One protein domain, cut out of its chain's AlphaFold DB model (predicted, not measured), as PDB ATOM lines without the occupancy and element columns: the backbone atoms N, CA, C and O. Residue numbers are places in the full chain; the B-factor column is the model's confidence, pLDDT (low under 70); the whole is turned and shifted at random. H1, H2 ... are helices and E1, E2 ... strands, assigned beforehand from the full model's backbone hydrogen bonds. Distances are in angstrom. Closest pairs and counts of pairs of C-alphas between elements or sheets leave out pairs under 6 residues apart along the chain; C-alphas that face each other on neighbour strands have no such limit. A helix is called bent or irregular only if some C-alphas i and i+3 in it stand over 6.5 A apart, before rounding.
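AT A GLANCE: This is residues 2 to 61 of the 63 residues of an uncharacterized protein of Finegoldia magna (UniProt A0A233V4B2). A small hairpin of two short strands, E1 and E2, stands in the middle of the domain, with the longest helix, H3, towards one end and the short helix H2 towards the other. A short, uneven helix, H1, sits at the same end as H3, and the long link of residues 9 to 19 runs the length of the domain from H1 to H2. The 60 printed residues hold three named helices and two named strands, in the order H1 H2 E1 E2 H3; the sheet, E1 - E2, is antiparallel and the class is mostly helix. The whole is only just compact, close to loose, with a radius of gyration of the C-alphas of 12.0 A and spans of 31 by 22 by 19 A.

IN THESE COORDINATES: E1 is residues 34 to 36 and E2 residues 40 to 42, each 6.5 A long; C-alpha 34 is at (114.076, 138.071, 96.781). H3, residues 47 to 59, is 18.4 A long and ends with C-alpha 59 at (111.342, 133.118, 113.679). H2, residues 20 to 26, measures 10.4 A. H1, residues 2 to 8, measures 9.2 A from C-alpha 2 at (123.668, 141.893, 107.570); it is irregular, with C-alphas 4 and 7 9.5 A apart.

HOW THE PARTS SIT: The hairpin E1 and E2 is antiparallel at 155 degrees, with N 34 and O 42 2.9 A apart and N 40 and O 36 3.0 A apart, both within hydrogen-bond range. The closest C-alphas of E1 and H3, those of Ile 36 and Ala 57, are 7.3 A apart. E2 and H3 are near each other, with 5 pairs of C-alphas within 10 A. H1 and H3 are close but not clearly touching, the closest C-alphas, Lys 8 and Val 58, being 7.6 A apart; they run the same way at a shallow tilt of 26 degrees. H2 is apart from H1, H3 and E2. Every O i to N i+4 pair is within range in H2 and H3; in H1 1 of 3 is, and 1 of 4 O i to N i+3 pairs.

THE WHOLE: The two C-alphas farthest apart, those of Gly 17 and Asp 59, are 33.8 A apart. The printed part, residues 2 to 61, has no cut. The link from H1 to H2, 11 residues, is long. The mean pLDDT of the printed part is 80.2; residues 2 to 7 and residue 20 are under 70.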
ATOM      1  N   ALA A   2     122.820 143.037 107.181       46.50
ATOM      2  CA  ALA A   2     123.668 141.893 107.570       46.50
ATOM      3  C   ALA A   2     124.147 141.944 109.040       46.50
ATOM      4  O   ALA A   2     124.129 140.941 109.729       46.50
ATOM      5  N   LYS A   3     124.458 143.136 109.573       50.62
ATOM      6  CA  LYS A   3     124.803 143.324 110.998       50.62
ATOM      7  C   LYS A   3     123.662 143.070 112.000       50.62
ATOM      8  O   LYS A   3     123.958 142.842 113.162       50.62
ATOM      9  N   GLU A   4     122.393 143.163 111.586       59.12
ATOM     10  CA  GLU A   4     121.234 142.975 112.486       59.12
ATOM     11  C   GLU A   4     120.804 141.506 112.573       59.12
ATOM     12  O   GLU A   4     120.296 141.080 113.602       59.12
ATOM     13  N   PHE A   5     121.028 140.730 111.509       63.66
ATOM     14  CA  PHE A   5     120.688 139.307 111.473       63.66
ATOM     15  C   PHE A   5     121.919 138.376 111.507       63.66
ATOM     16  O   PHE A   5     121.759 137.165 111.630       63.66
ATOM     17  N   GLY A   6     123.136 138.937 111.497       62.78
ATOM     18  CA  GLY A   6     124.402 138.244 111.768       62.78
ATOM     19  C   GLY A   6     124.647 137.011 110.892       62.78
ATOM     20  O   GLY A   6     124.238 136.975 109.734       62.78
ATOM     21  N   ASP A   7     125.273 135.992 111.488       64.38
ATOM     22  CA  ASP A   7     125.532 134.654 110.925       64.38
ATOM     23  C   ASP A   7     124.273 133.791 110.721       64.38
ATOM     24  O   ASP A   7     124.360 132.667 110.234       64.38
ATOM     25  N   LYS A   8     123.082 134.280 111.097       72.00
ATOM     26  CA  LYS A   8     121.835 133.503 110.990       72.00
ATOM     27  C   LYS A   8     121.249 133.496 109.579       72.00
ATOM     28  O   LYS A   8     120.253 132.817 109.347       72.00
ATOM     29  N   VAL A   9     121.804 134.285 108.655       76.38
ATOM     30  CA  VAL A   9     121.247 134.450 107.308       76.38
ATOM     31  C   VAL A   9     122.360 134.478 106.271       76.38
ATOM     32  O   VAL A   9     123.200 135.375 106.269       76.38
ATOM     33  N   GLU A  10     122.323 133.528 105.340       82.31
ATOM     34  CA  GLU A  10     123.167 133.549 104.148       82.31
ATOM     35  C   GLU A  10     122.453 134.305 103.021       82.31
ATOM     36  O   GLU A  10     121.289 134.042 102.710       82.31
ATOM     37  N   VAL A  11     123.142 135.267 102.399       82.81
ATOM     38  CA  VAL A  11     122.588 136.070 101.302       82.81
ATOM     39  C   VAL A  11     123.386 135.814 100.035       82.81
ATOM     40  O   VAL A  11     124.558 136.175  99.944       82.81
ATOM     41  N   LYS A  12     122.721 135.258  99.020       84.69
ATOM     42  CA  LYS A  12     123.286 135.073  97.682       84.69
ATOM     43  C   LYS A  12     122.630 136.042  96.703       84.69
ATOM     44  O   LYS A  12     121.410 136.052  96.542       84.69
ATOM     45  N   LEU A  13     123.445 136.881  96.069       82.62
ATOM     46  CA  LEU A  13     123.000 137.840  95.061       82.62
ATOM     47  C   LEU A  13     123.192 137.237  93.676       82.62
ATOM     48  O   LEU A  13     124.300 136.860  93.311       82.62
ATOM     49  N   TYR A  14     122.110 137.183  92.909       81.31
ATOM     50  CA  TYR A  14     122.126 136.703  91.536       81.31
ATOM     51  C   TYR A  14     121.979 137.883  90.585       81.31
ATOM     52  O   TYR A  14     121.045 138.679  90.709       81.31
ATOM     53  N   SER A  15     122.905 137.995  89.637       78.00
ATOM     54  CA  SER A  15     122.907 139.074  88.651       78.00
ATOM     55  C   SER A  15     122.493 138.556  87.279       78.00
ATOM     56  O   SER A  15     122.925 137.489  86.835       78.00
ATOM     57  N   GLN A  16     121.676 139.339  86.569       72.62
ATOM     58  CA  GLN A  16     121.292 139.015  85.196       72.62
ATOM     59  C   GLN A  16     122.535 138.880  84.306       72.62
ATOM     60  O   GLN A  16     123.465 139.678  84.391       72.62
ATOM     61  N   GLY A  17     122.556 137.841  83.469       73.62
ATOM     62  CA  GLY A  17     123.652 137.569  82.534       73.62
ATOM     63  C   GLY A  17     124.896 136.910  83.140       73.62
ATOM     64  O   GLY A  17     125.696 136.372  82.383       73.62
ATOM     65  N   LYS A  18     125.050 136.890  84.472       74.12
ATOM     66  CA  LYS A  18     126.114 136.132  85.158       74.12
ATOM     67  C   LYS A  18     125.593 134.845  85.776       74.12
ATOM     68  O   LYS A  18     126.206 133.796  85.617       74.12
ATOM     69  N   ASP A  19     124.430 134.912  86.414       72.88
ATOM     70  CA  ASP A  19     123.909 133.802  87.196       72.88
ATOM     71  C   ASP A  19     122.631 133.229  86.580       72.88
ATOM     72  O   ASP A  19     121.510 133.514  87.004       72.88
ATOM     73  N   MET A  20     122.794 132.386  85.559       68.06
ATOM     74  CA  MET A  20     121.657 131.693  84.935       68.06
ATOM     75  C   MET A  20     121.079 130.569  85.806       68.06
ATOM     76  O   MET A  20     119.971 130.094  85.557       68.06
ATOM     77  N   GLU A  21     121.795 130.151  86.849       75.00
ATOM     78  CA  GLU A  21     121.361 129.096  87.770       75.00
ATOM     79  C   GLU A  21     120.085 129.485  88.538       75.00
ATOM     80  O   GLU A  21     119.179 128.667  88.689       75.00
ATOM     81  N   ALA A  22     119.947 130.758  88.924       71.06
ATOM     82  CA  ALA A  22     118.757 131.256  89.613       71.06
ATOM     83  C   ALA A  22     117.489 131.165  88.752       71.06
ATOM     84  O   ALA A  22     116.424 130.818  89.262       71.06
ATOM     85  N   LEU A  23     117.609 131.415  87.443       73.12
ATOM     86  CA  LEU A  23     116.502 131.257  86.495       73.12
ATOM     87  C   LEU A  23     116.086 129.789  86.358       73.12
ATOM     88  O   LEU A  23     114.897 129.495  86.271       73.12
ATOM     89  N   ARG A  24     117.047 128.854  86.377       76.69
ATOM     90  CA  ARG A  24     116.753 127.412  86.313       76.69
ATOM     91  C   ARG A  24     116.081 126.911  87.589       76.69
ATOM     92  O   ARG A  24     115.164 126.104  87.503       76.69
ATOM     93  N   LYS A  25     116.525 127.390  88.754       81.31
ATOM     94  CA  LYS A  25     116.033 126.930  90.060       81.31
ATOM     95  C   LYS A  25     114.674 127.524  90.443       81.31
ATOM     96  O   LYS A  25     113.840 126.817  90.994       81.31
ATOM     97  N   TYR A  26     114.443 128.802  90.144       80.31
ATOM     98  CA  TYR A  26     113.256 129.541  90.604       80.31
ATOM     99  C   TYR A  26     112.299 129.962  89.479       80.31
ATOM    100  O   TYR A  26     111.286 130.619  89.736       80.31
ATOM    101  N   GLY A  27     112.602 129.594  88.232       78.56
ATOM    102  CA  GLY A  27     111.817 129.970  87.060       78.56
ATOM    103  C   GLY A  27     111.907 131.466  86.756       78.56
ATOM    104  O   GLY A  27     112.936 132.109  86.965       78.56
ATOM    105  N   MET A  28     110.813 132.041  86.250       75.31
ATOM    106  CA  MET A  28     110.763 133.454  85.865       75.31
ATOM    107  C   MET A  28     110.861 134.367  87.100       75.31
ATOM    108  O   MET A  28     109.870 134.655  87.782       75.31
ATOM    109  N   VAL A  29     112.077 134.818  87.411       78.38
ATOM    110  CA  VAL A  29     112.373 135.821  88.442       78.38
ATOM    111  C   VAL A  29     112.712 137.156  87.786       78.38
ATOM    112  O   VAL A  29     113.475 137.219  86.825       78.38
ATOM    113  N   PHE A  30     112.116 138.233  88.295       77.19
ATOM    114  CA  PHE A  30     112.329 139.588  87.787       77.19
ATOM    115  C   PHE A  30     113.374 140.315  88.630       77.19
ATOM    116  O   PHE A  30     113.618 139.940  89.782       77.19
ATOM    117  N   GLN A  31     113.968 141.379  88.083       76.31
ATOM    118  CA  GLN A  31     114.808 142.274  88.877       76.31
ATOM    119  C   GLN A  31     114.027 142.765  90.099       76.31
ATOM    120  O   GLN A  31     112.855 143.123  89.996       76.31
ATOM    121  N   GLY A  32     114.668 142.732  91.265       80.88
ATOM    122  CA  GLY A  32     113.995 143.047  92.522       80.88
ATOM    123  C   GLY A  32     113.109 141.916  93.058       80.88
ATOM    124  O   GLY A  32     112.143 142.181  93.765       80.88
ATOM    125  N   THR A  33     113.429 140.658  92.751       85.88
ATOM    126  CA  THR A  33     112.853 139.493  93.440       85.88
ATOM    127  C   THR A  33     113.828 138.988  94.501       85.88
ATOM    128  O   THR A  33     114.992 138.744  94.198       85.88
ATOM    129  N   MET A  34     113.349 138.776  95.724       88.81
ATOM    130  CA  MET A  34     114.076 138.071  96.781       88.81
ATOM    131  C   MET A  34     113.424 136.709  97.011       88.81
ATOM    132  O   MET A  34     112.198 136.608  97.076       88.81
ATOM    133  N   ILE A  35     114.237 135.663  97.122       88.81
ATOM    134  CA  ILE A  35     113.785 134.323  97.497       88.81
ATOM    135  C   ILE A  35     114.297 134.046  98.910       88.81
ATOM    136  O   ILE A  35     115.484 134.218  99.170       88.81
ATOM    137  N   ILE A  36     113.413 133.619  99.807       89.44
ATOM    138  CA  ILE A  36     113.744 133.262 101.187       89.44
ATOM    139  C   ILE A  36     113.610 131.749 101.355       89.44
ATOM    140  O   ILE A  36     112.587 131.170 100.974       89.44
ATOM    141  N   ASN A  37     114.643 131.124 101.930       87.31
ATOM    142  CA  ASN A  37     114.723 129.683 102.215       87.31
ATOM    143  C   ASN A  37     114.339 128.803 101.018       87.31
ATOM    144  O   ASN A  37     113.694 127.771 101.180       87.31
ATOM    145  N   GLU A  38     114.667 129.264  99.808       86.50
ATOM    146  CA  GLU A  38     114.393 128.584  98.532       86.50
ATOM    147  C   GLU A  38     112.905 128.270  98.276       86.50
ATOM    148  O   GLU A  38     112.572 127.509  97.371       86.50
ATOM    149  N   LYS A  39     112.001 128.873  99.060       85.50
ATOM    150  CA  LYS A  39     110.565 128.556  99.088       85.50
ATOM    151  C   LYS A  39     109.690 129.784  98.868       85.50
ATOM    152  O   LYS A  39     108.766 129.744  98.059       85.50
ATOM    153  N   LYS A  40     109.955 130.887  99.580       87.38
ATOM    154  CA  LYS A  40     109.093 132.080  99.554       87.38
ATOM    155  C   LYS A  40     109.643 133.118  98.583       87.38
ATOM    156  O   LYS A  40     110.773 133.573  98.738       87.38
ATOM    157  N   LYS A  41     108.828 133.523  97.607       88.50
ATOM    158  CA  LYS A  41     109.159 134.575  96.635       88.50
ATOM    159  C   LYS A  41     108.573 135.915  97.071       88.50
ATOM    160  O   LYS A  41     107.365 136.044  97.238       88.50
ATOM    161  N   VAL A  42     109.431 136.921  97.195       88.94
ATOM    162  CA  VAL A  42     109.082 138.290  97.580       88.94
ATOM    163  C   VAL A  42     109.417 139.226  96.426       88.94
ATOM    164  O   VAL A  42     110.575 139.370  96.044       88.94
ATOM    165  N   THR A  43     108.404 139.877  95.862       86.38
ATOM    166  CA  THR A  43     108.554 140.810  94.727       86.38
ATOM    167  C   THR A  43     108.530 142.280  95.149       86.38
ATOM    168  O   THR A  43     108.946 143.151  94.392       86.38
ATOM    169  N   LYS A  44     108.064 142.583  96.367       88.25
ATOM    170  CA  LYS A  44     107.983 143.950  96.902       88.25
ATOM    171  C   LYS A  44     109.128 144.227  97.877       88.25
ATOM    172  O   LYS A  44     108.990 144.039  99.086       88.25
ATOM    173  N   LEU A  45     110.248 144.707  97.341       86.25
ATOM    174  CA  LEU A  45     111.496 144.937  98.077       86.25
ATOM    175  C   LEU A  45     111.627 146.353  98.655       86.25
ATOM    176  O   LEU A  45     112.557 147.091  98.350       86.25
ATOM    177  N   SER A  46     110.704 146.741  99.531       89.25
ATOM    178  CA  SER A  46     110.916 147.918 100.386       89.25
ATOM    179  C   SER A  46     111.765 147.536 101.601       89.25
ATOM    180  O   SER A  46     111.599 146.440 102.127       89.25
ATOM    181  N   ILE A  47     112.600 148.447 102.118       87.56
ATOM    182  CA  ILE A  47     113.440 148.220 103.319       87.56
ATOM    183  C   ILE A  47     112.629 147.605 104.473       87.56
ATOM    184  O   ILE A  47     113.062 146.634 105.092       87.56
ATOM    185  N   LYS A  48     111.429 148.147 104.730       89.62
ATOM    186  CA  LYS A  48     110.501 147.647 105.754       89.62
ATOM    187  C   LYS A  48     110.063 146.203 105.485       89.62
ATOM    188  O   LYS A  48     110.105 145.383 106.394       89.62
ATOM    189  N   ASN A  49     109.680 145.896 104.246       89.50
ATOM    190  CA  ASN A  49     109.239 144.558 103.855       89.50
ATOM    191  C   ASN A  49     110.377 143.546 103.940       89.50
ATOM    192  O   ASN A  49     110.184 142.487 104.513       89.50
ATOM    193  N   ILE A  50     111.566 143.883 103.438       88.25
ATOM    194  CA  ILE A  50     112.732 142.992 103.496       88.25
ATOM    195  C   ILE A  50     113.030 142.606 104.948       88.25
ATOM    196  O   ILE A  50     113.158 141.426 105.251       88.25
ATOM    197  N   ARG A  51     113.077 143.589 105.859       88.69
ATOM    198  CA  ARG A  51     113.307 143.328 107.288       88.69
ATOM    199  C   ARG A  51     112.237 142.427 107.896       88.69
ATOM    200  O   ARG A  51     112.586 141.489 108.600       88.69
ATOM    201  N   ASN A  52     110.965 142.711 107.623       90.50
ATOM    202  CA  ASN A  52     109.857 141.922 108.154       90.50
ATOM    203  C   ASN A  52     109.904 140.472 107.661       90.50
ATOM    204  O   ASN A  52     109.761 139.544 108.445       90.50
ATOM    205  N   GLU A  53     110.145 140.284 106.367       90.38
ATOM    206  CA  GLU A  53     110.193 138.965 105.742       90.38
ATOM    207  C   GLU A  53     111.379 138.132 106.251       90.38
ATOM    208  O   GLU A  53     111.213 136.943 106.514       90.38
ATOM    209  N   ILE A  54     112.552 138.748 106.451       88.25
ATOM    210  CA  ILE A  54     113.713 138.077 107.059       88.25
ATOM    211  C   ILE A  54     113.425 137.718 108.521       88.25
ATOM    212  O   ILE A  54     113.685 136.589 108.922       88.25
ATOM    213  N   ALA A  55     112.864 138.641 109.310       88.31
ATOM    214  CA  ALA A  55     112.545 138.387 110.715       88.31
ATOM    215  C   ALA A  55     111.561 137.222 110.872       88.31
ATOM    216  O   ALA A  55     111.827 136.307 111.642       88.31
ATOM    217  N   GLN A  56     110.485 137.211 110.080       88.75
ATOM    218  CA  GLN A  56     109.540 136.096 110.050       88.75
ATOM    219  C   GLN A  56     110.221 134.785 109.664       88.75
ATOM    220  O   GLN A  56     109.948 133.750 110.257       88.75
ATOM    221  N   ALA A  57     111.099 134.798 108.664       87.81
ATOM    222  CA  ALA A  57     111.775 133.584 108.227       87.81
ATOM    223  C   ALA A  57     112.718 133.012 109.290       87.81
ATOM    224  O   ALA A  57     112.810 131.796 109.411       87.81
ATOM    225  N   VAL A  58     113.400 133.873 110.049       86.25
ATOM    226  CA  VAL A  58     114.250 133.460 111.173       86.25
ATOM    227  C   VAL A  58     113.404 132.921 112.325       86.25
ATOM    228  O   VAL A  58     113.786 131.921 112.917       86.25
ATOM    229  N   ASP A  59     112.271 133.552 112.628       86.81
ATOM    230  CA  ASP A  59     111.342 133.118 113.679       86.81
ATOM    231  C   ASP A  59     110.797 131.705 113.405       86.81
ATOM    232  O   ASP A  59     111.017 130.805 114.208       86.81
ATOM    233  N   ASN A  60     110.276 131.471 112.192       84.38
ATOM    234  CA  ASN A  60     109.767 130.166 111.736       84.38
ATOM    235  C   ASN A  60     110.822 129.034 111.709       84.38
ATOM    236  O   ASN A  60     110.467 127.887 111.464       84.38
ATOM    237  N   LEU A  61     112.118 129.339 111.844       77.00
ATOM    238  CA  LEU A  61     113.185 128.330 111.916       77.00
ATOM    239  C   LEU A  61     113.513 127.910 113.358       77.00
ATOM    240  O   LEU A  61     114.243 126.938 113.536       77.00
TER     241      LEU A  61